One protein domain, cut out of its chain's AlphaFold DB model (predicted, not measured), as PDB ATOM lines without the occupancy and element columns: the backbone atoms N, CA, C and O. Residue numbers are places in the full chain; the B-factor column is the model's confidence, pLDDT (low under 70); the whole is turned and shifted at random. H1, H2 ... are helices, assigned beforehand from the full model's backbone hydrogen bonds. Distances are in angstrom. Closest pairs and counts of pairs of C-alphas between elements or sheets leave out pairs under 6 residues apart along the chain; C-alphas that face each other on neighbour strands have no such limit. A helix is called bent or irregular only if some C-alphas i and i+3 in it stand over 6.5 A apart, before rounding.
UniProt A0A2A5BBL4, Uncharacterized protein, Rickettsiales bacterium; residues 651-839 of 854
ATOM      1  N   ALA A 651       3.774  63.885  50.308       93.12
ATOM      2  CA  ALA A 651       4.958  64.505  50.907       93.12
ATOM      3  C   ALA A 651       5.523  63.687  52.084       93.12
ATOM      4  O   ALA A 651       6.740  63.529  52.177       93.12
ATOM      5  N   TYR A 652       4.656  63.110  52.924       95.38
ATOM      6  CA  TYR A 652       5.050  62.229  54.029       95.38
ATOM      7  C   TYR A 652       5.782  60.989  53.509       95.38
ATOM      8  O   TYR A 652       6.912  60.726  53.913       95.38
ATOM      9  N   TYR A 653       5.184  60.274  52.552       96.50
ATOM     10  CA  TYR A 653       5.778  59.056  51.995       96.50
ATOM     11  C   TYR A 653       7.081  59.340  51.241       96.50
ATOM     12  O   TYR A 653       8.037  58.583  51.375       96.50
ATOM     13  N   LYS A 654       7.172  60.461  50.510       95.12
ATOM     14  CA  LYS A 654       8.430  60.891  49.873       95.12
ATOM     15  C   LYS A 654       9.531  61.151  50.900       95.12
ATOM     16  O   LYS A 654      10.676  60.779  50.667       95.12
ATOM     17  N   LYS A 655       9.192  61.760  52.041       95.06
ATOM     18  CA  LYS A 655      10.150  61.985  53.129       95.06
ATOM     19  C   LYS A 655      10.551  60.677  53.821       95.06
ATOM     20  O   LYS A 655      11.714  60.523  54.168       95.06
ATOM     21  N   ALA A 656       9.630  59.722  53.960       96.19
ATOM     22  CA  ALA A 656       9.948  58.380  54.450       96.19
ATOM     23  C   ALA A 656      10.951  57.669  53.526       96.19
ATOM     24  O   ALA A 656      11.968  57.180  54.004       96.19
ATOM     25  N   ILE A 657      10.712  57.686  52.207       96.19
ATOM     26  CA  ILE A 657      11.624  57.112  51.199       96.19
ATOM     27  C   ILE A 657      13.010  57.754  51.294       96.19
ATOM     28  O   ILE A 657      13.998  57.039  51.385       96.19
ATOM     29  N   PHE A 658      13.084  59.088  51.387       95.25
ATOM     30  CA  PHE A 658      14.353  59.804  51.560       95.25
ATOM     31  C   PHE A 658      15.182  59.302  52.755       95.25
ATOM     32  O   PHE A 658      16.411  59.284  52.682       95.25
ATOM     33  N   TYR A 659      14.534  58.915  53.856       95.62
ATOM     34  CA  TYR A 659      15.225  58.341  55.010       95.62
ATOM     35  C   TYR A 659      15.584  56.874  54.814       95.62
ATOM     36  O   TYR A 659      16.710  56.481  55.111       95.62
ATOM     37  N   LEU A 660      14.654  56.079  54.291       95.50
ATOM     38  CA  LEU A 660      14.857  54.654  54.048       95.50
ATOM     39  C   LEU A 660      15.982  54.395  53.033       95.50
ATOM     40  O   LEU A 660      16.777  53.489  53.254       95.50
ATOM     41  N   ASP A 661      16.115  55.229  51.996       93.81
ATOM     42  CA  ASP A 661      17.186  55.145  50.987       93.81
ATOM     43  C   ASP A 661      18.591  55.405  51.565       93.81
ATOM     44  O   ASP A 661      19.598  55.080  50.940       93.81
ATOM     45  N   GLN A 662      18.692  55.990  52.762       92.31
ATOM     46  CA  GLN A 662      19.975  56.192  53.444       92.31
ATOM     47  C   GLN A 662      20.425  54.965  54.251       92.31
ATOM     48  O   GLN A 662      21.495  55.005  54.862       92.31
ATOM     49  N   CYS A 663      19.627  53.894  54.281       88.88
ATOM     50  CA  CYS A 663      19.917  52.667  55.011       88.88
ATOM     51  C   CYS A 663      19.918  51.460  54.066       88.88
ATOM     52  O   CYS A 663      18.884  51.072  53.526       88.88
ATOM     53  N   ASP A 664      21.080  50.824  53.925       88.25
ATOM     54  CA  ASP A 664      21.253  49.612  53.123       88.25
ATOM     55  C   ASP A 664      20.832  48.366  53.922       88.25
ATOM     56  O   ASP A 664      21.653  47.599  54.428       88.25
ATOM     57  N   HIS A 665      19.525  48.214  54.143       89.56
ATOM     58  CA  HIS A 665      18.967  47.073  54.865       89.56
ATOM     59  C   HIS A 665      17.723  46.508  54.159       89.56
ATOM     60  O   HIS A 665      16.838  47.280  53.786       89.56
ATOM     61  N   PRO A 666      17.562  45.172  54.045       88.56
ATOM     62  CA  PRO A 666      16.441  44.570  53.311       88.56
ATOM     63  C   PRO A 666      15.048  44.992  53.802       88.56
ATOM     64  O   PRO A 666      14.127  45.146  53.008       88.56
ATOM     65  N   VAL A 667      14.890  45.229  55.111       90.81
ATOM     66  CA  VAL A 667      13.621  45.714  55.701       90.81
ATOM     67  C   VAL A 667      13.234  47.101  55.166       90.81
ATOM     68  O   VAL A 667      12.046  47.395  54.999       90.81
ATOM     69  N   CYS A 668      14.222  47.942  54.845       93.56
ATOM     70  CA  CYS A 668      13.978  49.260  54.267       93.56
ATOM     71  C   CYS A 668      13.396  49.130  52.859       93.56
ATOM     72  O   CYS A 668      12.438  49.831  52.554       93.56
ATOM     73  N   ALA A 669      13.879  48.184  52.042       93.50
ATOM     74  CA  ALA A 669      13.372  47.958  50.685       93.50
ATOM     75  C   ALA A 669      11.865  47.643  50.670       93.50
ATOM     76  O   ALA A 669      11.109  48.280  49.938       93.50
ATOM     77  N   THR A 670      11.393  46.743  51.540       93.19
ATOM     78  CA  THR A 670       9.953  46.450  51.662       93.19
ATOM     79  C   THR A 670       9.149  47.692  52.064       93.19
ATOM     80  O   THR A 670       8.077  47.949  51.516       93.19
ATOM     81  N   THR A 671       9.672  48.502  52.986       95.81
ATOM     82  CA  THR A 671       8.997  49.726  53.448       95.81
ATOM     83  C   THR A 671       8.985  50.810  52.361       95.81
ATOM     84  O   THR A 671       7.968  51.471  52.159       95.81
ATOM     85  N   ILE A 672      10.069  50.950  51.591       96.62
ATOM     86  CA  ILE A 672      10.146  51.844  50.426       96.62
ATOM     87  C   ILE A 672       9.113  51.432  49.376       96.62
ATOM     88  O   ILE A 672       8.374  52.279  48.868       96.62
ATOM     89  N   ALA A 673       9.001  50.132  49.094       95.75
ATOM     90  CA  ALA A 673       8.026  49.610  48.149       95.75
ATOM     91  C   ALA A 673       6.585  49.957  48.567       95.75
ATOM     92  O   ALA A 673       5.793  50.445  47.756       95.75
ATOM     93  N   GLN A 674       6.263  49.801  49.855       95.94
ATOM     94  CA  GLN A 674       4.972  50.209  50.412       95.94
ATOM     95  C   GLN A 674       4.744  51.724  50.314       95.94
ATOM     96  O   GLN A 674       3.652  52.151  49.940       95.94
ATOM     97  N   ALA A 675       5.752  52.551  50.605       97.06
ATOM     98  CA  ALA A 675       5.643  54.006  50.488       97.06
ATOM     99  C   ALA A 675       5.364  54.437  49.039       97.06
ATOM    100  O   ALA A 675       4.469  55.248  48.797       97.06
ATOM    101  N   HIS A 676       6.064  53.853  48.064       97.50
ATOM    102  CA  HIS A 676       5.804  54.079  46.645       97.50
ATOM    103  C   HIS A 676       4.392  53.651  46.232       97.50
ATOM    104  O   HIS A 676       3.699  54.417  45.563       97.50
ATOM    105  N   MET A 677       3.929  52.485  46.691       96.62
ATOM    106  CA  MET A 677       2.558  52.021  46.463       96.62
ATOM    107  C   MET A 677       1.521  53.030  46.986       96.62
ATOM    108  O   MET A 677       0.590  53.381  46.261       96.62
ATOM    109  N   ARG A 678       1.715  53.576  48.196       96.81
ATOM    110  CA  ARG A 678       0.831  54.612  48.764       96.81
ATOM    111  C   ARG A 678       0.851  55.915  47.975       96.81
ATOM    112  O   ARG A 678      -0.198  56.524  47.785       96.81
ATOM    113  N   ILE A 679       2.014  56.353  47.488       96.62
ATOM    114  CA  ILE A 679       2.086  57.544  46.629       96.62
ATOM    115  C   ILE A 679       1.313  57.301  45.330       96.62
ATOM    116  O   ILE A 679       0.544  58.171  44.925       96.62
ATOM    117  N   ALA A 680       1.474  56.130  44.709       96.31
ATOM    118  CA  ALA A 680       0.756  55.769  43.490       96.31
ATOM    119  C   ALA A 680      -0.768  55.809  43.694       96.31
ATOM    120  O   ALA A 680      -1.469  56.443  42.908       96.31
ATOM    121  N   GLU A 681      -1.271  55.225  44.787       95.12
ATOM    122  CA  GLU A 681      -2.694  55.259  45.166       95.12
ATOM    123  C   GLU A 681      -3.241  56.687  45.323       95.12
ATOM    124  O   GLU A 681      -4.388  56.950  44.965       95.12
ATOM    125  N   LEU A 682      -2.433  57.616  45.842       95.56
ATOM    126  CA  LEU A 682      -2.840  59.011  46.026       95.56
ATOM    127  C   LEU A 682      -2.900  59.789  44.710       95.56
ATOM    128  O   LEU A 682      -3.761  60.652  44.561       95.56
ATOM    129  N   VAL A 683      -1.991  59.511  43.770       95.06
ATOM    130  CA  VAL A 683      -1.875  60.287  42.523       95.06
ATOM    131  C   VAL A 683      -2.630  59.671  41.349       95.06
ATOM    132  O   VAL A 683      -2.882  60.365  40.372       95.06
ATOM    133  N   VAL A 684      -3.066  58.410  41.434       93.25
ATOM    134  CA  VAL A 684      -3.725  57.676  40.331       93.25
ATOM    135  C   VAL A 684      -4.971  58.356  39.751       93.25
ATOM    136  O   VAL A 684      -5.321  58.117  38.592       93.25
ATOM    137  N   GLY A 685      -5.658  59.182  40.549       89.00
ATOM    138  CA  GLY A 685      -6.814  59.966  40.108       89.00
ATOM    139  C   GLY A 685      -6.453  61.230  39.321       89.00
ATOM    140  O   GLY A 685      -7.249  61.660  38.489       89.00
ATOM    141  N   ASP A 686      -5.261  61.781  39.555       91.19
ATOM    142  CA  ASP A 686      -4.827  63.083  39.041       91.19
ATOM    143  C   ASP A 686      -3.753  62.959  37.944       91.19
ATOM    144  O   ASP A 686      -3.789  63.689  36.954       91.19
ATOM    145  N   ASP A 687      -2.812  62.022  38.099       93.38
ATOM    146  CA  ASP A 687      -1.652  61.817  37.227       93.38
ATOM    147  C   ASP A 687      -1.344  60.314  37.092       93.38
ATOM    148  O   ASP A 687      -0.656  59.694  37.908       93.38
ATOM    149  N   VAL A 688      -1.911  59.706  36.045       92.25
ATOM    150  CA  VAL A 688      -1.776  58.269  35.762       92.25
ATOM    151  C   VAL A 688      -0.330  57.870  35.446       92.25
ATOM    152  O   VAL A 688       0.123  56.882  36.025       92.25
ATOM    153  N   PRO A 689       0.424  58.600  34.594       92.25
ATOM    154  CA  PRO A 689       1.849  58.334  34.400       92.25
ATOM    155  C   PRO A 689       2.645  58.306  35.709       92.25
ATOM    156  O   PRO A 689       3.360  57.335  35.951       92.25
ATOM    157  N   ALA A 690       2.463  59.297  36.590       92.19
ATOM    158  CA  ALA A 690       3.157  59.332  37.879       92.19
ATOM    159  C   ALA A 690       2.769  58.155  38.796       92.19
ATOM    160  O   ALA A 690       3.611  57.620  39.520       92.19
ATOM    161  N   ALA A 691       1.506  57.713  38.758       94.94
ATOM    162  CA  ALA A 691       1.077  56.527  39.497       94.94
ATOM    163  C   ALA A 691       1.765  55.257  38.986       94.94
ATOM    164  O   ALA A 691       2.225  54.441  39.785       94.94
ATOM    165  N   ILE A 692       1.873  55.098  37.662       94.00
ATOM    166  CA  ILE A 692       2.569  53.958  37.061       94.00
ATOM    167  C   ILE A 692       4.056  53.986  37.435       94.00
ATOM    168  O   ILE A 692       4.576  52.949  37.838       94.00
ATOM    169  N   GLU A 693       4.723  55.145  37.381       93.69
ATOM    170  CA  GLU A 693       6.125  55.294  37.812       93.69
ATOM    171  C   GLU A 693       6.339  54.791  39.239       93.69
ATOM    172  O   GLU A 693       7.246  53.999  39.496       93.69
ATOM    173  N   HIS A 694       5.475  55.196  40.169       96.00
ATOM    174  CA  HIS A 694       5.581  54.774  41.559       96.00
ATOM    175  C   HIS A 694       5.241  53.293  41.770       96.00
ATOM    176  O   HIS A 694       5.926  52.629  42.543       96.00
ATOM    177  N   TYR A 695       4.264  52.728  41.061       97.12
ATOM    178  CA  TYR A 695       4.013  51.284  41.120       97.12
ATOM    179  C   TYR A 695       5.175  50.457  40.548       97.12
ATOM    180  O   TYR A 695       5.533  49.425  41.111       97.12
ATOM    181  N   VAL A 696       5.796  50.911  39.459       94.75
ATOM    182  CA  VAL A 696       6.987  50.264  38.892       94.75
ATOM    183  C   VAL A 696       8.165  50.356  39.861       94.75
ATOM    184  O   VAL A 696       8.830  49.348  40.097       94.75
ATOM    185  N   ALA A 697       8.383  51.518  40.485       95.00
ATOM    186  CA  ALA A 697       9.391  51.677  41.529       95.00
ATOM    187  C   ALA A 697       9.137  50.712  42.700       95.00
ATOM    188  O   ALA A 697      10.059  50.026  43.131       95.00
ATOM    189  N   ALA A 698       7.885  50.576  43.155       96.44
ATOM    190  CA  ALA A 698       7.524  49.634  44.214       96.44
ATOM    191  C   ALA A 698       7.905  48.184  43.867       96.44
ATOM    192  O   ALA A 698       8.488  47.502  44.704       96.44
ATOM    193  N   ILE A 699       7.655  47.734  42.631       95.00
ATOM    194  CA  ILE A 699       8.079  46.402  42.155       95.00
ATOM    195  C   ILE A 699       9.606  46.260  42.153       95.00
ATOM    196  O   ILE A 699      10.116  45.183  42.457       95.00
ATOM    197  N   GLY A 700      10.324  47.331  41.805       92.31
ATOM    198  CA  GLY A 700      11.786  47.355  41.814       92.31
ATOM    199  C   GLY A 700      12.382  47.058  43.192       92.31
ATOM    200  O   GLY A 700      13.385  46.354  43.273       92.31
ATOM    201  N   TYR A 701      11.735  47.532  44.261       92.44
ATOM    202  CA  TYR A 701      12.149  47.265  45.643       92.44
ATOM    203  C   TYR A 701      11.561  45.963  46.212       92.44
ATOM    204  O   TYR A 701      12.261  45.227  46.905       92.44
ATOM    205  N   ASP A 702      10.293  45.651  45.924       93.94
ATOM    206  CA  ASP A 702       9.639  44.413  46.355       93.94
ATOM    207  C   ASP A 702       8.735  43.840  45.257       93.94
ATOM    208  O   ASP A 702       7.575  44.222  45.064       93.94
ATOM    209  N   LYS A 703       9.256  42.827  44.562       94.12
ATOM    210  CA  LYS A 703       8.521  42.130  43.504       94.12
ATOM    211  C   LYS A 703       7.363  41.273  44.010       94.12
ATOM    212  O   LYS A 703       6.621  40.759  43.176       94.12
ATOM    213  N   THR A 704       7.202  41.077  45.319       92.75
ATOM    214  CA  THR A 704       6.173  40.199  45.902       92.75
ATOM    215  C   THR A 704       4.856  40.916  46.216       92.75
ATOM    216  O   THR A 704       3.936  40.331  46.788       92.75
ATOM    217  N   LEU A 705       4.717  42.176  45.796       93.56
ATOM    218  CA  LEU A 705       3.516  42.979  46.012       93.56
ATOM    219  C   LEU A 705       2.419  42.673  44.980       93.56
ATOM    220  O   LEU A 705       2.258  43.389  43.992       93.56
ATOM    221  N   ALA A 706       1.630  41.619  45.220       93.31
ATOM    222  CA  ALA A 706       0.516  41.209  44.351       93.31
ATOM    223  C   ALA A 706      -0.425  42.372  43.976       93.31
ATOM    224  O   ALA A 706      -0.747  42.551  42.803       93.31
ATOM    225  N   GLU A 707      -0.820  43.191  44.957       94.50
ATOM    226  CA  GLU A 707      -1.729  44.330  44.769       94.50
ATOM    227  C   GLU A 707      -1.213  45.333  43.727       94.50
ATOM    228  O   GLU A 707      -1.988  45.813  42.901       94.50
ATOM    229  N   VAL A 708       0.100  45.580  43.685       96.19
ATOM    230  CA  VAL A 708       0.715  46.514  42.732       96.19
ATOM    231  C   VAL A 708       0.519  46.046  41.290       96.19
ATOM    232  O   VAL A 708       0.133  46.838  40.428       96.19
ATOM    233  N   TYR A 709       0.705  44.751  41.015       95.81
ATOM    234  CA  TYR A 709       0.450  44.193  39.681       95.81
ATOM    235  C   TYR A 709      -1.026  44.281  39.299       95.81
ATOM    236  O   TYR A 709      -1.347  44.475  38.127       95.81
ATOM    237  N   GLU A 710      -1.936  44.153  40.264       95.12
ATOM    238  CA  GLU A 710      -3.359  44.310  39.985       95.12
ATOM    239  C   GLU A 710      -3.718  45.742  39.601       95.12
ATOM    240  O   GLU A 710      -4.482  45.946  38.656       95.12
ATOM    241  N   GLN A 711      -3.159  46.725  40.307       96.38
ATOM    242  CA  GLN A 711      -3.380  48.134  40.000       96.38
ATOM    243  C   GLN A 711      -2.762  48.499  38.648       96.38
ATOM    244  O   GLN A 711      -3.455  49.044  37.790       96.38
ATOM    245  N   LEU A 712      -1.513  48.102  38.387       95.94
ATOM    246  CA  LEU A 712      -0.873  48.298  37.082       95.94
ATOM    247  C   LEU A 712      -1.657  47.641  35.944       95.94
ATOM    248  O   LEU A 712      -1.873  48.267  34.909       95.94
ATOM    249  N   GLY A 713      -2.142  46.414  36.140       95.44
ATOM    250  CA  GLY A 713      -2.969  45.718  35.159       95.44
ATOM    251  C   GLY A 713      -4.237  46.499  34.801       95.44
ATOM    252  O   GLY A 713      -4.582  46.607  33.623       95.44
ATOM    253  N   GLN A 714      -4.911  47.089  35.795       95.50
ATOM    254  CA  GLN A 714      -6.090  47.935  35.573       95.50
ATOM    255  C   GLN A 714      -5.731  49.240  34.862       95.50
ATOM    256  O   GLN A 714      -6.435  49.637  33.932       95.50
ATOM    257  N   LEU A 715      -4.641  49.892  35.275       95.06
ATOM    258  CA  LEU A 715      -4.189  51.149  34.685       95.06
ATOM    259  C   LEU A 715      -3.795  50.964  33.224       95.06
ATOM    260  O   LEU A 715      -4.342  51.650  32.367       95.06
ATOM    261  N   PHE A 716      -2.951  49.983  32.907       95.25
ATOM    262  CA  PHE A 716      -2.583  49.702  31.521       95.25
ATOM    263  C   PHE A 716      -3.787  49.316  30.667       95.25
ATOM    264  O   PHE A 716      -3.893  49.753  29.525       95.25
ATOM    265  N   GLN A 717      -4.739  48.554  31.212       93.88
ATOM    266  CA  GLN A 717      -5.961  48.227  30.481       93.88
ATOM    267  C   GLN A 717      -6.809  49.475  30.182       93.88
ATOM    268  O   GLN A 717      -7.412  49.554  29.109       93.88
ATOM    269  N   ARG A 718      -6.855  50.445  31.105       91.94
ATOM    270  CA  ARG A 718      -7.555  51.726  30.928       91.94
ATOM    271  C   ARG A 718      -6.865  52.629  29.907       91.94
ATOM    272  O   ARG A 718      -7.556  53.226  29.088       91.94
ATOM    273  N   GLU A 719      -5.536  52.687  29.933       92.38
ATOM    274  CA  GLU A 719      -4.733  53.483  28.992       92.38
ATOM    275  C   GLU A 719      -4.602  52.825  27.601       92.38
ATOM    276  O   GLU A 719      -4.057  53.425  26.680       92.38
ATOM    277  N   GLY A 720      -5.124  51.605  27.413       92.31
ATOM    278  CA  GLY A 720      -5.078  50.877  26.137       92.31
ATOM    279  C   GLY A 720      -3.785  50.086  25.900       92.31
ATOM    280  O   GLY A 720      -3.625  49.455  24.856       92.31
ATOM    281  N   GLU A 721      -2.892  50.042  26.887       94.19
ATOM    282  CA  GLU A 721      -1.635  49.287  26.892       94.19
ATOM    283  C   GLU A 721      -1.870  47.807  27.246       94.19
ATOM    284  O   GLU A 721      -1.304  47.239  28.184       94.19
ATOM    285  N   TYR A 722      -2.751  47.149  26.491       94.38
ATOM    286  CA  TYR A 722      -3.245  45.805  26.807       94.38
ATOM    287  C   TYR A 722      -2.143  44.747  26.921       94.38
ATOM    288  O   TYR A 722      -2.271  43.826  27.729       94.38
ATOM    289  N   SER A 723      -1.057  44.871  26.152       92.69
ATOM    290  CA  SER A 723       0.083  43.951  26.251       92.69
ATOM    291  C   SER A 723       0.708  43.990  27.647       92.69
ATOM    292  O   SER A 723       0.897  42.941  28.258       92.69
ATOM    293  N   LYS A 724       0.959  45.190  28.186       94.56
ATOM    294  CA  LYS A 724       1.521  45.378  29.531       94.56
ATOM    295  C   LYS A 724       0.547  44.915  30.609       94.56
ATOM    296  O   LYS A 724       0.942  44.204  31.528       94.56
ATOM    297  N   ALA A 725      -0.743  45.222  30.441       95.44
ATOM    298  CA  ALA A 725      -1.791  44.749  31.345       95.44
ATOM    299  C   ALA A 725      -1.788  43.218  31.467       95.44
ATOM    300  O   ALA A 725      -1.844  42.672  32.568       95.44
ATOM    301  N   ILE A 726      -1.681  42.514  30.335       94.25
ATOM    302  CA  ILE A 726      -1.635  41.049  30.293       94.25
ATOM    303  C   ILE A 726      -0.411  40.505  31.036       94.25
ATOM    304  O   ILE A 726      -0.563  39.527  31.768       94.25
ATOM    305  N   GLU A 727       0.768  41.113  30.887       94.00
ATOM    306  CA  GLU A 727       1.960  40.698  31.635       94.00
ATOM    307  C   GLU A 727       1.760  40.852  33.151       94.00
ATOM    308  O   GLU A 727       1.998  39.893  33.889       94.00
ATOM    309  N   CYS A 728       1.205  41.975  33.624       94.31
ATOM    310  CA  CYS A 728       0.850  42.146  35.040       94.31
ATOM    311  C   CYS A 728      -0.144  41.074  35.519       94.31
ATOM    312  O   CYS A 728       0.040  40.459  36.570       94.31
ATOM    313  N   TRP A 729      -1.178  40.776  34.724       94.62
ATOM    314  CA  TRP A 729      -2.175  39.765  35.079       94.62
ATOM    315  C   TRP A 729      -1.638  38.334  35.099       94.62
ATOM    316  O   TRP A 729      -2.182  37.498  35.829       94.62
ATOM    317  N   LYS A 730      -0.593  38.030  34.317       91.62
ATOM    318  CA  LYS A 730       0.098  36.734  34.386       91.62
ATOM    319  C   LYS A 730       0.793  36.560  35.732       91.62
ATOM    320  O   LYS A 730       0.729  35.458  36.273       91.62
ATOM    321  N   VAL A 731       1.394  37.622  36.277       92.31
ATOM    322  CA  VAL A 731       2.056  37.576  37.591       92.31
ATOM    323  C   VAL A 731       1.055  37.193  38.678       92.31
ATOM    324  O   VAL A 731       1.318  36.263  39.421       92.31
ATOM    325  N   VAL A 732      -0.132  37.800  38.722       92.38
ATOM    326  CA  VAL A 732      -1.161  37.500  39.749       92.38
ATOM    327  C   VAL A 732      -2.141  36.382  39.362       92.38
ATOM    328  O   VAL A 732      -3.202  36.234  39.961       92.38
ATOM    329  N   GLY A 733      -1.861  35.629  38.295       88.62
ATOM    330  CA  GLY A 733      -2.676  34.473  37.898       88.62
ATOM    331  C   GLY A 733      -4.127  34.775  37.477       88.62
ATOM    332  O   GLY A 733      -4.932  33.848  37.350       88.62
ATOM    333  N   LYS A 734      -4.505  36.034  37.200       90.19
ATOM    334  CA  LYS A 734      -5.899  36.427  36.900       90.19
ATOM    335  C   LYS A 734      -6.302  36.124  35.455       90.19
ATOM    336  O   LYS A 734      -6.506  37.014  34.630       90.19
ATOM    337  N   ALA A 735      -6.503  34.843  35.143       87.94
ATOM    338  CA  ALA A 735      -6.850  34.371  33.797       87.94
ATOM    339  C   ALA A 735      -8.097  35.045  33.183       87.94
ATOM    340  O   ALA A 735      -8.155  35.232  31.966       87.94
ATOM    341  N   TYR A 736      -9.082  35.425  34.006       90.50
ATOM    342  CA  TYR A 736     -10.262  36.164  33.548       90.50
ATOM    343  C   TYR A 736      -9.911  37.587  33.082       90.50
ATOM    344  O   TYR A 736     -10.353  38.003  32.014       90.50
ATOM    345  N   ALA A 737      -9.057  38.301  33.825       92.94
ATOM    346  CA  ALA A 737      -8.594  39.638  33.451       92.94
ATOM    347  C   ALA A 737      -7.749  39.615  32.165       92.94
ATOM    348  O   ALA A 737      -7.922  40.473  31.301       92.94
ATOM    349  N   ILE A 738      -6.924  38.576  31.975       93.44
ATOM    350  CA  ILE A 738      -6.167  38.357  30.726       93.44
ATOM    351  C   ILE A 738      -7.111  38.188  29.535       93.44
ATOM    352  O   ILE A 738      -6.922  38.818  28.495       93.44
ATOM    353  N   LYS A 739      -8.147  37.352  29.678       93.31
ATOM    354  CA  LYS A 739      -9.142  37.153  28.619       93.31
ATOM    355  C   LYS A 739      -9.838  38.471  28.269       93.31
ATOM    356  O   LYS A 739      -9.870  38.834  27.098       93.31
ATOM    357  N   ASN A 740     -10.319  39.195  29.278       93.50
ATOM    358  CA  ASN A 740     -10.979  40.485  29.077       93.50
ATOM    359  C   ASN A 740     -10.050  41.509  28.417       93.50
ATOM    360  O   ASN A 740     -10.507  42.288  27.590       93.50
ATOM    361  N   SER A 741      -8.756  41.490  28.747       94.88
ATOM    362  CA  SER A 741      -7.761  42.364  28.120       94.88
ATOM    363  C   SER A 741      -7.600  42.051  26.633       94.88
ATOM    364  O   SER A 741      -7.568  42.970  25.825       94.88
ATOM    365  N   PHE A 742      -7.567  40.772  26.237       95.00
ATOM    366  CA  PHE A 742      -7.532  40.406  24.817       95.00
ATOM    367  C   PHE A 742      -8.807  40.785  24.062       95.00
ATOM    368  O   PHE A 742      -8.719  41.202  22.910       95.00
ATOM    369  N   ASP A 743      -9.972  40.586  24.679       94.19
ATOM    370  CA  ASP A 743     -11.258  40.915  24.062       94.19
ATOM    371  C   ASP A 743     -11.375  42.444  23.886       94.19
ATOM    372  O   ASP A 743     -11.640  42.912  22.780       94.19
ATOM    373  N   ALA A 744     -11.017  43.226  24.913       93.88
ATOM    374  CA  ALA A 744     -10.960  44.687  24.845       93.88
ATOM    375  C   ALA A 744      -9.922  45.204  23.831       93.88
ATOM    376  O   ALA A 744     -10.199  46.160  23.111       93.88
ATOM    377  N   TRP A 745      -8.745  44.571  23.734       96.06
ATOM    378  CA  TRP A 745      -7.729  44.948  22.746       96.06
ATOM    379  C   TRP A 745      -8.250  44.767  21.317       96.06
ATOM    380  O   TRP A 745      -8.086  45.651  20.478       96.06
ATOM    381  N   LEU A 746      -8.929  43.650  21.045       93.62
ATOM    382  CA  LEU A 746      -9.503  43.375  19.730       93.62
ATOM    383  C   LEU A 746     -10.653  44.329  19.378       93.62
ATOM    384  O   LEU A 746     -10.797  44.696  18.215       93.62
ATOM    385  N   GLU A 747     -11.463  44.718  20.362       93.69
ATOM    386  CA  GLU A 747     -12.569  45.663  20.173       93.69
ATOM    387  C   GLU A 747     -12.079  47.096  19.925       93.69
ATOM    388  O   GLU A 747     -12.586  47.765  19.025       93.69
ATOM    389  N   ASN A 748     -11.090  47.560  20.695       92.69
ATOM    390  CA  ASN A 748     -10.647  48.956  20.666       92.69
ATOM    391  C   ASN A 748      -9.552  49.241  19.630       92.69
ATOM    392  O   ASN A 748      -9.455  50.375  19.168       92.69
ATOM    393  N   ALA A 749      -8.746  48.241  19.260       91.56
ATOM    394  CA  ALA A 749      -7.674  48.380  18.271       91.56
ATOM    395  C   ALA A 749      -7.602  47.155  17.330       91.56
ATOM    396  O   ALA A 749      -6.605  46.421  17.323       91.56
ATOM    397  N   PRO A 750      -8.653  46.894  16.527       90.06
ATOM    398  CA  PRO A 750      -8.716  45.747  15.616       90.06
ATOM    399  C   PRO A 750      -7.641  45.772  14.519       90.06
ATOM    400  O   PRO A 750      -7.382  44.760  13.876       90.06
ATOM    401  N   GLU A 751      -6.984  46.898  14.274       89.56
ATOM    402  CA  GLU A 751      -5.822  46.993  13.392       89.56
ATOM    403  C   GLU A 751      -4.573  46.301  13.966       89.56
ATOM    404  O   GLU A 751      -3.704  45.870  13.207       89.56
ATOM    405  N   ASN A 752      -4.507  46.103  15.288       90.81
ATOM    406  CA  ASN A 752      -3.382  45.477  15.987       90.81
ATOM    407  C   ASN A 752      -3.495  43.944  16.083       90.81
ATOM    408  O   ASN A 752      -2.828  43.319  16.911       90.81
ATOM    409  N   VAL A 753      -4.299  43.304  15.222       92.06
ATOM    410  CA  VAL A 753      -4.534  41.844  15.235       92.06
ATOM    411  C   VAL A 753      -3.234  41.038  15.203       92.06
ATOM    412  O   VAL A 753      -3.141  40.032  15.903       92.06
ATOM    413  N   TYR A 754      -2.213  41.487  14.464       93.31
ATOM    414  CA  TYR A 754      -0.891  40.852  14.482       93.31
ATOM    415  C   TYR A 754      -0.307  40.783  15.904       93.31
ATOM    416  O   TYR A 754       0.027  39.698  16.380       93.31
ATOM    417  N   ALA A 755      -0.238  41.918  16.607       93.12
ATOM    418  CA  ALA A 755       0.305  41.994  17.963       93.12
ATOM    419  C   ALA A 755      -0.540  41.180  18.957       93.12
ATOM    420  O   ALA A 755       0.006  40.421  19.754       93.12
ATOM    421  N   ILE A 756      -1.872  41.250  18.842       93.62
ATOM    422  CA  ILE A 756      -2.802  40.453  19.656       93.62
ATOM    423  C   ILE A 756      -2.521  38.954  19.486       93.62
ATOM    424  O   ILE A 756      -2.456  38.219  20.473       93.62
ATOM    425  N   MET A 757      -2.351  38.483  18.246       94.88
ATOM    426  CA  MET A 757      -2.066  37.075  17.960       94.88
ATOM    427  C   MET A 757      -0.690  36.650  18.485       94.88
ATOM    428  O   MET A 757      -0.591  35.571  19.066       94.88
ATOM    429  N   MET A 758       0.334  37.500  18.360       95.56
ATOM    430  CA  MET A 758       1.659  37.245  18.941       95.56
ATOM    431  C   MET A 758       1.584  37.084  20.467       95.56
ATOM    432  O   MET A 758       2.054  36.082  21.006       95.56
ATOM    433  N   VAL A 759       0.917  38.004  21.171       94.31
ATOM    434  CA  VAL A 759       0.778  37.945  22.639       94.31
ATOM    435  C   VAL A 759      -0.100  36.763  23.080       94.31
ATOM    436  O   VAL A 759       0.194  36.117  24.089       94.31
ATOM    437  N   ARG A 760      -1.146  36.401  22.317       94.12
ATOM    438  CA  ARG A 760      -1.935  35.171  22.555       94.12
ATOM    439  C   ARG A 760      -1.094  33.909  22.386       94.12
ATOM    440  O   ARG A 760      -1.219  33.004  23.210       94.12
ATOM    441  N   GLY A 761      -0.237  33.865  21.364       93.00
ATOM    442  CA  GLY A 761       0.736  32.794  21.163       93.00
ATOM    443  C   GLY A 761       1.636  32.628  22.384       93.00
ATOM    444  O   GLY A 761       1.646  31.556  22.990       93.00
ATOM    445  N   GLY A 762       2.259  33.720  22.837       92.75
ATOM    446  CA  GLY A 762       3.109  33.723  24.033       92.75
ATOM    447  C   GLY A 762       2.367  33.325  25.312       92.75
ATOM    448  O   GLY A 762       2.886  32.577  26.139       92.75
ATOM    449  N   TYR A 763       1.107  33.738  25.482       93.12
ATOM    450  CA  TYR A 763       0.289  33.297  26.619       93.12
ATOM    451  C   TYR A 763      -0.084  31.804  26.556       93.12
ATOM    452  O   TYR A 763      -0.181  31.135  27.589       93.12
ATOM    453  N   CYS A 764      -0.287  31.251  25.359       91.81
ATOM    454  CA  CYS A 764      -0.480  29.815  25.180       91.81
ATOM    455  C   CYS A 764       0.794  29.032  25.522       91.81
ATOM    456  O   CYS A 764       0.687  28.012  26.206       91.81
ATOM    457  N   GLU A 765       1.980  29.527  25.150       91.06
ATOM    458  CA  GLU A 765       3.254  28.945  25.602       91.06
ATOM    459  C   GLU A 765       3.379  28.979  27.121       91.06
ATOM    460  O   GLU A 765       3.681  27.964  27.742       91.06
ATOM    461  N   TYR A 766       3.069  30.124  27.729       89.44
ATOM    462  CA  TYR A 766       3.086  30.302  29.177       89.44
ATOM    463  C   TYR A 766       2.238  29.246  29.912       89.44
ATOM    464  O   TYR A 766       2.632  28.738  30.959       89.44
ATOM    465  N   LYS A 767       1.101  28.846  29.325       88.81
ATOM    466  CA  LYS A 767       0.228  27.772  29.836       88.81
ATOM    467  C   LYS A 767       0.639  26.352  29.434       88.81
ATOM    468  O   LYS A 767      -0.050  25.404  29.801       88.81
ATOM    469  N   GLY A 768       1.694  26.180  28.642       89.88
ATOM    470  CA  GLY A 768       2.120  24.880  28.111       89.88
ATOM    471  C   GLY A 768       1.263  24.357  26.957       89.88
ATOM    472  O   GLY A 768       1.384  23.198  26.561       89.88
ATOM    473  N   ARG A 769       0.393  25.198  26.388       92.94
ATOM    474  CA  ARG A 769      -0.495  24.868  25.266       92.94
ATOM    475  C   ARG A 769       0.225  25.082  23.933       92.94
ATOM    476  O   ARG A 769      -0.117  25.980  23.170       92.94
ATOM    477  N   VAL A 770       1.234  24.251  23.674       92.69
ATOM    478  CA  VAL A 770       2.126  24.356  22.501       92.69
ATOM    479  C   VAL A 770       1.364  24.424  21.179       92.69
ATOM    480  O   VAL A 770       1.645  25.291  20.359       92.69
ATOM    481  N   ASP A 771       0.385  23.545  20.977       93.81
ATOM    482  CA  ASP A 771      -0.308  23.444  19.688       93.81
ATOM    483  C   ASP A 771      -1.155  24.703  19.417       93.81
ATOM    484  O   ASP A 771      -1.211  25.201  18.292       93.81
ATOM    485  N   ASP A 772      -1.752  25.271  20.469       93.75
ATOM    486  CA  ASP A 772      -2.475  26.539  20.385       93.75
ATOM    487  C   ASP A 772      -1.525  27.719  20.156       93.75
ATOM    488  O   ASP A 772      -1.843  28.603  19.367       93.75
ATOM    489  N   ALA A 773      -0.354  27.729  20.805       93.69
ATOM    490  CA  ALA A 773       0.658  28.766  20.608       93.69
ATOM    491  C   ALA A 773       1.147  28.804  19.153       93.69
ATOM    492  O   ALA A 773       1.088  29.848  18.508       93.69
ATOM    493  N   VAL A 774       1.519  27.642  18.603       94.12
ATOM    494  CA  VAL A 774       1.906  27.469  17.193       94.12
ATOM    495  C   VAL A 774       0.785  27.919  16.253       94.12
ATOM    496  O   VAL A 774       1.039  28.597  15.258       94.12
ATOM    497  N   SER A 775      -0.470  27.583  16.564       96.31
ATOM    498  CA  SER A 775      -1.626  28.051  15.791       96.31
ATOM    499  C   SER A 775      -1.730  29.581  15.791       96.31
ATOM    500  O   SER A 775      -1.864  30.193  14.731       96.31
ATOM    501  N   TRP A 776      -1.596  30.224  16.957       96.75
ATOM    502  CA  TRP A 776      -1.637  31.683  17.072       96.75
ATOM    503  C   TRP A 776      -0.487  32.378  16.339       96.75
ATOM    504  O   TRP A 776      -0.749  33.357  15.644       96.75
ATOM    505  N   TYR A 777       0.742  31.867  16.413       96.50
ATOM    506  CA  TYR A 777       1.874  32.442  15.679       96.50
ATOM    507  C   TYR A 777       1.747  32.278  14.162       96.50
ATOM    508  O   TYR A 777       2.022  33.216  13.417       96.50
ATOM    509  N   ASN A 778       1.254  31.135  13.677       94.19
ATOM    510  CA  ASN A 778       0.971  30.963  12.249       94.19
ATOM    511  C   ASN A 778      -0.139  31.907  11.769       94.19
ATOM    512  O   ASN A 778      -0.034  32.502  10.693       94.19
ATOM    513  N   ASN A 779      -1.178  32.101  12.588       94.25
ATOM    514  CA  ASN A 779      -2.212  33.090  12.303       94.25
ATOM    515  C   ASN A 779      -1.622  34.508  12.289       94.25
ATOM    516  O   ASN A 779      -1.906  35.249  11.350       94.25
ATOM    517  N   ALA A 780      -0.740  34.854  13.237       94.12
ATOM    518  CA  ALA A 780      -0.025  36.132  13.248       94.12
ATOM    519  C   ALA A 780       0.786  36.329  11.956       94.12
ATOM    520  O   ALA A 780       0.664  37.364  11.304       94.12
ATOM    521  N   ALA A 781       1.537  35.315  11.516       93.69
ATOM    522  CA  ALA A 781       2.290  35.364  10.263       93.69
ATOM    523  C   ALA A 781       1.386  35.612   9.040       93.69
ATOM    524  O   ALA A 781       1.777  36.332   8.123       93.69
ATOM    525  N   SER A 782       0.163  35.066   9.038       93.94
ATOM    526  CA  SER A 782      -0.797  35.233   7.935       93.94
ATOM    527  C   SER A 782      -1.410  36.636   7.836       93.94
ATOM    528  O   SER A 782      -1.802  37.054   6.747       93.94
ATOM    529  N   VAL A 783      -1.480  37.366   8.954       93.00
ATOM    530  CA  VAL A 783      -2.040  38.729   9.031       93.00
ATOM    531  C   VAL A 783      -0.960  39.813   9.107       93.00
ATOM    532  O   VAL A 783      -1.278  40.997   9.213       93.00
ATOM    533  N   ALA A 784       0.317  39.426   9.084       92.12
ATOM    534  CA  ALA A 784       1.441  40.343   9.193       92.12
ATOM    535  C   ALA A 784       1.463  41.345   8.028       92.12
ATOM    536  O   ALA A 784       1.387  40.982   6.854       92.12
ATOM    537  N   VAL A 785       1.626  42.628   8.358       89.94
ATOM    538  CA  VAL A 785       1.599  43.727   7.375       89.94
ATOM    539  C   VAL A 785       2.878  43.769   6.526       89.94
ATOM    540  O   VAL A 785       2.897  44.355   5.444       89.94
ATOM    541  N   ASN A 786       3.963  43.145   6.994       93.12
ATOM    542  CA  ASN A 786       5.232  43.087   6.281       93.12
ATOM    543  C   ASN A 786       5.947  41.738   6.466       93.12
ATOM    544  O   ASN A 786       5.633  40.950   7.361       93.12
ATOM    545  N   LEU A 787       6.933  41.492   5.600       91.88
ATOM    546  CA  LEU A 787       7.696  40.245   5.567       91.88
ATOM    547  C   LEU A 787       8.505  40.000   6.849       91.88
ATOM    548  O   LEU A 787       8.702  38.849   7.220       91.88
ATOM    549  N   GLU A 788       8.984  41.051   7.510       94.19
ATOM    550  CA  GLU A 788       9.812  40.910   8.710       94.19
ATOM    551  C   GLU A 788       8.978  40.432   9.903       94.19
ATOM    552  O   GLU A 788       9.328  39.453  10.552       94.19
ATOM    553  N   ALA A 789       7.804  41.030  10.102       92.38
ATOM    554  CA  ALA A 789       6.823  40.601  11.091       92.38
ATOM    555  C   ALA A 789       6.333  39.163  10.832       92.38
ATOM    556  O   ALA A 789       6.179  38.374  11.770       92.38
ATOM    557  N   ALA A 790       6.135  38.788   9.561       91.81
ATOM    558  CA  ALA A 790       5.787  37.416   9.192       91.81
ATOM    559  C   ALA A 790       6.910  36.430   9.559       91.81
ATOM    560  O   ALA A 790       6.646  35.401  10.175       91.81
ATOM    561  N   LYS A 791       8.168  36.769   9.237       93.94
ATOM    562  CA  LYS A 791       9.342  35.960   9.600       93.94
ATOM    563  C   LYS A 791       9.506  35.828  11.105       93.94
ATOM    564  O   LYS A 791       9.803  34.735  11.568       93.94
ATOM    565  N   GLN A 792       9.296  36.907  11.854       94.81
ATOM    566  CA  GLN A 792       9.356  36.882  13.311       94.81
ATOM    567  C   GLN A 792       8.324  35.901  13.882       94.81
ATOM    568  O   GLN A 792       8.679  35.038  14.678       94.81
ATOM    569  N   ALA A 793       7.072  35.975  13.424       93.12
ATOM    570  CA  ALA A 793       6.016  35.068  13.867       93.12
ATOM    571  C   ALA A 793       6.299  33.602  13.485       93.12
ATOM    572  O   ALA A 793       6.115  32.703  14.303       93.12
ATOM    573  N   SER A 794       6.801  33.344  12.271       92.31
ATOM    574  CA  SER A 794       7.211  31.995  11.854       92.31
ATOM    575  C   SER A 794       8.398  31.466  12.662       92.31
ATOM    576  O   SER A 794       8.364  30.320  13.100       92.31
ATOM    577  N   SER A 795       9.407  32.303  12.916       94.56
ATOM    578  CA  SER A 795      10.555  31.955  13.759       94.56
ATOM    579  C   SER A 795      10.108  31.597  15.171       94.56
ATOM    580  O   SER A 795      10.615  30.641  15.753       94.56
ATOM    581  N   GLU A 796       9.145  32.340  15.716       94.75
ATOM    582  CA  GLU A 796       8.613  32.067  17.043       94.75
ATOM    583  C   GLU A 796       7.839  30.749  17.068       94.75
ATOM    584  O   GLU A 796       8.117  29.903  17.909       94.75
ATOM    585  N   SER A 797       6.985  30.495  16.069       93.25
ATOM    586  CA  SER A 797       6.311  29.202  15.897       93.25
ATOM    587  C   SER A 797       7.291  28.020  15.824       93.25
ATOM    588  O   SER A 797       7.029  26.959  16.396       93.25
ATOM    589  N   GLU A 798       8.397  28.164  15.091       92.69
ATOM    590  CA  GLU A 798       9.435  27.133  14.979       92.69
ATOM    591  C   GLU A 798      10.169  26.929  16.311       92.69
ATOM    592  O   GLU A 798      10.386  25.785  16.728       92.69
ATOM    593  N   ARG A 799      10.479  28.022  17.024       96.00
ATOM    594  CA  ARG A 799      11.074  27.995  18.368       96.00
ATOM    595  C   ARG A 799      10.173  27.250  19.352       96.00
ATOM    596  O   ARG A 799      10.657  26.361  20.057       96.00
ATOM    597  N   THR A 800       8.873  27.551  19.368       93.06
ATOM    598  CA  THR A 800       7.887  26.870  20.220       93.06
ATOM    599  C   THR A 800       7.880  25.369  19.964       93.06
ATOM    600  O   THR A 800       7.875  24.573  20.902       93.06
ATOM    601  N   LEU A 801       7.889  24.967  18.689       91.69
ATOM    602  CA  LEU A 801       7.833  23.562  18.300       91.69
ATOM    603  C   LEU A 801       9.118  22.821  18.691       91.69
ATOM    604  O   LEU A 801       9.053  21.711  19.221       91.69
ATOM    605  N   SER A 802      10.275  23.455  18.488       91.62
ATOM    606  CA  SER A 802      11.577  22.916  18.892       91.62
ATOM    607  C   SER A 802      11.677  22.732  20.413       91.62
ATOM    608  O   SER A 802      12.269  21.758  20.876       91.62
ATOM    609  N   ASN A 803      11.051  23.619  21.194       91.94
ATOM    610  CA  ASN A 803      11.071  23.596  22.662       91.94
ATOM    611  C   ASN A 803       9.796  23.001  23.290       91.94
ATOM    612  O   ASN A 803       9.584  23.116  24.500       91.94
ATOM    613  N   ALA A 804       8.957  22.327  22.498       90.62
ATOM    614  CA  ALA A 804       7.610  21.912  22.887       90.62
ATOM    615  C   ALA A 804       7.549  21.090  24.183       90.62
ATOM    616  O   ALA A 804       6.613  21.237  24.967       90.62
ATOM    617  N   LYS A 805       8.533  20.211  24.408       89.31
ATOM    618  CA  LYS A 805       8.589  19.380  25.615       89.31
ATOM    619  C   LYS A 805       8.748  20.238  26.873       89.31
ATOM    620  O   LYS A 805       7.908  20.151  27.760       89.31
ATOM    621  N   ASN A 806       9.755  21.109  26.901       90.12
ATOM    622  CA  ASN A 806      10.025  21.979  28.048       90.12
ATOM    623  C   ASN A 806       8.847  22.923  28.310       90.12
ATOM    624  O   ASN A 806       8.393  23.042  29.441       90.12
ATOM    625  N   ILE A 807       8.278  23.508  27.248       89.75
ATOM    626  CA  ILE A 807       7.117  24.404  27.351       89.75
ATOM    627  C   ILE A 807       5.910  23.682  27.970       89.75
ATOM    628  O   ILE A 807       5.242  24.239  28.841       89.75
ATOM    629  N   ARG A 808       5.625  22.439  27.554       89.88
ATOM    630  CA  ARG A 808       4.546  21.626  28.145       89.88
ATOM    631  C   ARG A 808       4.812  21.322  29.614       89.88
ATOM    632  O   ARG A 808       3.898  21.474  30.419       89.88
ATOM    633  N   ASP A 809       6.036  20.927  29.952       87.44
ATOM    634  CA  ASP A 809       6.413  20.545  31.314       87.44
ATOM    635  C   ASP A 809       6.335  21.754  32.276       87.44
ATOM    636  O   ASP A 809       5.666  21.683  33.311       87.44
ATOM    637  N   GLU A 810       6.910  22.901  31.895       86.25
ATOM    638  CA  GLU A 810       6.870  24.158  32.662       86.25
ATOM    639  C   GLU A 810       5.462  24.760  32.739       86.25
ATOM    640  O   GLU A 810       5.027  25.255  33.780       86.25
ATOM    641  N   GLY A 811       4.719  24.743  31.633       84.38
ATOM    642  CA  GLY A 811       3.351  25.246  31.594       84.38
ATOM    643  C   GLY A 811       2.394  24.401  32.435       84.38
ATOM    644  O   GLY A 811       1.573  24.950  33.165       84.38
ATOM    645  N   ALA A 812       2.532  23.072  32.410       82.38
ATOM    646  CA  ALA A 812       1.742  22.176  33.250       82.38
ATOM    647  C   ALA A 812       2.071  22.321  34.744       82.38
ATOM    648  O   ALA A 812       1.199  22.082  35.582       82.38
ATOM    649  N   ALA A 813       3.309  22.681  35.102       82.31
ATOM    650  CA  ALA A 813       3.657  23.069  36.469       82.31
ATOM    651  C   ALA A 813       2.950  24.378  36.863       82.31
ATOM    652  O   ALA A 813       2.144  24.371  37.790       82.31
ATOM    653  N   ARG A 814       3.111  25.446  36.071       83.81
ATOM    654  CA  ARG A 814       2.481  26.757  36.322       83.81
ATOM    655  C   ARG A 814       0.956  26.703  36.399       83.81
ATOM    656  O   ARG A 814       0.355  27.324  37.265       83.81
ATOM    657  N   VAL A 815       0.301  25.954  35.511       81.06
ATOM    658  CA  VAL A 815      -1.166  25.811  35.522       81.06
ATOM    659  C   VAL A 815      -1.648  25.064  36.768       81.06
ATOM    660  O   VAL A 815      -2.721  25.387  37.269       81.06
ATOM    661  N   ARG A 816      -0.880  24.090  37.278       80.44
ATOM    662  CA  ARG A 816      -1.195  23.428  38.555       80.44
ATOM    663  C   ARG A 816      -1.100  24.403  39.725       80.44
ATOM    664  O   ARG A 816      -1.956  24.355  40.597       80.44
ATOM    665  N   GLU A 817      -0.116  25.293  39.710       78.25
ATOM    666  CA  GLU A 817       0.056  26.316  40.744       78.25
ATOM    667  C   GLU A 817      -1.032  27.404  40.664       78.25
ATOM    668  O   GLU A 817      -1.604  27.755  41.686       78.25
ATOM    669  N   MET A 818      -1.433  27.844  39.463       74.38
ATOM    670  CA  MET A 818      -2.544  28.799  39.250       74.38
ATOM    671  C   MET A 818      -3.914  28.323  39.744       74.38
ATOM    672  O   MET A 818      -4.850  29.120  39.802       74.38
ATOM    673  N   MET A 819      -4.082  27.025  40.015       72.25
ATOM    674  CA  MET A 819      -5.318  26.510  40.610       72.25
ATOM    675  C   MET A 819      -5.421  26.832  42.108       72.25
ATOM    676  O   MET A 819      -6.503  26.671  42.674       72.25
ATOM    677  N   ASP A 820      -4.339  27.302  42.732       73.31
ATOM    678  CA  ASP A 820      -4.366  27.923  44.052       73.31
ATOM    679  C   ASP A 820      -4.909  29.357  43.941       73.31
ATOM    680  O   ASP A 820      -4.442  30.160  43.130       73.31
ATOM    681  N   SER A 821      -5.907  29.697  44.760       61.56
ATOM    682  CA  SER A 821      -6.543  31.020  44.755       61.56
ATOM    683  C   SER A 821      -5.599  32.163  45.140       61.56
ATOM    684  O   SER A 821      -5.935  33.314  44.873       61.56
ATOM    685  N   ASN A 822      -4.442  31.857  45.736       68.19
ATOM    686  CA  ASN A 822      -3.427  32.836  46.143       68.19
ATOM    687  C   ASN A 822      -2.169  32.818  45.254       68.19
ATOM    688  O   ASN A 822      -1.122  33.330  45.649       68.19
ATOM    689  N   PHE A 823      -2.233  32.205  44.069       80.94
ATOM    690  CA  PHE A 823      -1.067  32.060  43.203       80.94
ATOM    691  C   PHE A 823      -0.525  33.398  42.684       80.94
ATOM    692  O   PHE A 823      -1.235  34.151  42.018       80.94
ATOM    693  N   CYS A 824       0.775  33.628  42.896       86.19
ATOM    694  CA  CYS A 824       1.532  34.706  42.267       86.19
ATOM    695  C   CYS A 824       2.852  34.179  41.683       86.19
ATOM    696  O   CYS A 824       3.653  33.553  42.375       86.19
ATOM    697  N   ASN A 825       3.102  34.454  40.406       87.88
ATOM    698  CA  ASN A 825       4.285  34.030  39.670       87.88
ATOM    699  C   ASN A 825       5.396  35.092  39.688       87.88
ATOM    700  O   ASN A 825       5.770  35.641  38.650       87.88
ATOM    701  N   TYR A 826       5.960  35.361  40.864       89.19
ATOM    702  CA  TYR A 826       7.041  36.346  41.013       89.19
ATOM    703  C   TYR A 826       8.343  35.952  40.295       89.19
ATOM    704  O   TYR A 826       9.210  36.798  40.088       89.19
ATOM    705  N   SER A 827       8.489  34.688  39.880       86.19
ATOM    706  CA  SER A 827       9.643  34.233  39.091       86.19
ATOM    707  C   SER A 827       9.691  34.840  37.683       86.19
ATOM    708  O   SER A 827      10.760  34.908  37.087       86.19
ATOM    709  N   MET A 828       8.553  35.322  37.168       87.25
ATOM    710  CA  MET A 828       8.485  36.039  35.889       87.25
ATOM    711  C   MET A 828       8.998  37.477  35.961       87.25
ATOM    712  O   MET A 828       9.216  38.094  34.923       87.25
ATOM    713  N   VAL A 829       9.133  38.027  37.166       90.44
ATOM    714  CA  VAL A 829       9.473  39.433  37.373       90.44
ATOM    715  C   VAL A 829      10.994  39.554  37.349       90.44
ATOM    716  O   VAL A 829      11.661  39.477  38.383       90.44
ATOM    717  N   THR A 830      11.533  39.649  36.136       90.50
ATOM    718  CA  THR A 830      12.954  39.891  35.853       90.50
ATOM    719  C   THR A 830      13.212  41.388  35.626       90.50
ATOM    720  O   THR A 830      12.255  42.146  35.432       90.50
ATOM    721  N   PRO A 831      14.474  41.853  35.616       88.12
ATOM    722  CA  PRO A 831      14.787  43.234  35.242       88.12
ATOM    723  C   PRO A 831      14.196  43.630  33.880       88.12
ATOM    724  O   PRO A 831      13.606  44.699  33.760       88.12
ATOM    725  N   GLU A 832      14.225  42.733  32.890       87.81
ATOM    726  CA  GLU A 832      13.640  42.977  31.564       87.81
ATOM    727  C   GLU A 832      12.115  43.125  31.619       87.81
ATOM    728  O   GLU A 832      11.537  43.903  30.861       87.81
ATOM    729  N   PHE A 833      11.441  42.402  32.520       91.00
ATOM    730  CA  PHE A 833      10.011  42.596  32.755       91.00
ATOM    731  C   PHE A 833       9.743  44.006  33.293       91.00
ATOM    732  O   PHE A 833       8.869  44.696  32.764       91.00
ATOM    733  N   VAL A 834      10.510  44.456  34.293       89.94
ATOM    734  CA  VAL A 834      10.364  45.801  34.877       89.94
ATOM    735  C   VAL A 834      10.627  46.874  33.819       89.94
ATOM    736  O   VAL A 834       9.806  47.776  33.658       89.94
ATOM    737  N   GLU A 835      11.691  46.728  33.026       87.69
ATOM    738  CA  GLU A 835      11.992  47.608  31.891       87.69
ATOM    739  C   GLU A 835      10.864  47.621  30.856       87.69
ATOM    740  O   GLU A 835      10.455  48.688  30.406       87.69
ATOM    741  N   SER A 836      10.299  46.460  30.507       88.38
ATOM    742  CA  SER A 836       9.215  46.370  29.518       88.38
ATOM    743  C   SER A 836       7.937  47.080  29.970       88.38
ATOM    744  O   SER A 836       7.213  47.666  29.161       88.38
ATOM    745  N   ILE A 837       7.661  47.062  31.275       87.69
ATOM    746  CA  ILE A 837       6.530  47.775  31.862       87.69
ATOM    747  C   ILE A 837       6.822  49.278  31.920       87.69
ATOM    748  O   ILE A 837       5.941  50.078  31.585       87.69
ATOM    749  N   ALA A 838       8.057  49.648  32.261       84.69
ATOM    750  CA  ALA A 838       8.543  51.023  32.309       84.69
ATOM    751  C   ALA A 838       8.712  51.684  30.927       84.69
ATOM    752  O   ALA A 838       8.765  52.908  30.843       84.69
ATOM    753  N   ASP A 839       8.798  50.911  29.841       82.94
ATOM    754  CA  ASP A 839       9.089  51.438  28.504       82.94
ATOM    755  C   ASP A 839       8.068  52.506  28.065       82.94
ATOM    756  O   ASP A 839       6.856  52.324  28.188       82.94
TER     757      ASP A 839
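What this domain is: This is residues 651 to 839 of the 854 residues of an uncharacterized protein of Rickettsiales bacterium (UniProt A0A2A5BBL4). Nine helices, H1 to H9, stand side by side in a curved row, the chain running to and fro from one to the next. Past H9, at one end of the row, comes H10, which crosses the ends of H7 and H8; a long link with no named element, residues 818 to 830, then leads back to H11, which packs on H3 further along the row. The printed part has 189 residues with eleven named helices, H1 to H11 in chain order, and no named strand; the class is all helix. H2 to H9 form an up-and-down bundle, each helix running against the one before it in the chain. The whole is compact, with a radius of gyration of the C-alphas of 18.4 A, but elongated, spanning 54 by 34 by 29 A.

Where its parts are: Find C-alpha 651 at (4.958, 64.505, 50.907); there H1 begins, residues 651 to 660, and covers 14.3 A. H2, residues 666 to 683, is the longest helix at 26.4 A. H3, residues 688 to 701, and H4, residues 706 to 719, each measure 20.3 A. H5, residues 722 to 731, is 14.6 A long, and H6, residues 735 to 748, is 20.0 A. Look next for C-alpha 750 at (-8.716, 45.747, 15.616), where H7 begins; it runs to residue 766 over 23.7 A. H8, residues 770 to 783, measures 20.1 A, H9, residues 787 to 802, 22.2 A, and H10, residues 804 to 817, 19.9 A. H11, residues 831 to 838, covers 10.4 A and ends at C-alpha 838, (8.543, 51.023, 32.309).

How they stand to each other: Start at H1, which touches H2 in a helical hairpin; the closest C-alphas, of Tyr 653 and Ala 675, are 5.3 A apart. H2 and H3 touch opposite ways at a shallow tilt of 11 degrees, with the C-alphas of Ala 673 and Ala 698 closest at 4.0 A. H3 and H4 touch at Tyr 695 and Val 708, their closest C-alphas, 6.0 A apart. The hairpin of H4 and H5 has its closest C-alphas at Gly 713 and Ala 725, 4.1 A. H5 and H6 touch opposite ways at a shallow tilt of 2 degrees, closest at the C-alphas of Ile 726 and Ile 738, 5.3 A. H6 touches H7 with residues 742 to 746 alone, closest at the C-alphas of Leu 746 and Val 753, 6.9 A. H7 is irregular, with C-alphas 751 and 754 8.0 A apart, and has a kink of 34 degrees near residue 757. The C-alphas of Gly 761 and Ala 773 bring H7 and H8 to 4.1 A, and those of Ala 781 and Ala 790 bring H8 and H9 to 4.2 A. H7 touches H10 with residues 765 to 766 alone, about perpendicular at 84 degrees, with the C-alphas of Tyr 766 and Gly 811 closest at 5.6 A. H8 and H10 only just touch, with 3 pairs of C-alphas within 8 A, the closest being Val 770 and Ala 804 at 6.0 A. H11 touches H3, closest at the C-alphas of Val 696 and Ala 838, 6.8 A, and is apart from H10. Every O i to N i+4 pair is within hydrogen-bond range in H1 to H6 and H8 to H11; in H7, 11 of 13 are.

The domain as a whole: The C-alphas of Tyr 659 and Ser 782, 54.8 A apart, are the two farthest apart. The printed part has no cut. The links from H1 through to H10 are tight; the link from H10 to H11, 13 residues, is long. The mean pLDDT of the printed part is 91.8, and residues 821 to 822 are under 70.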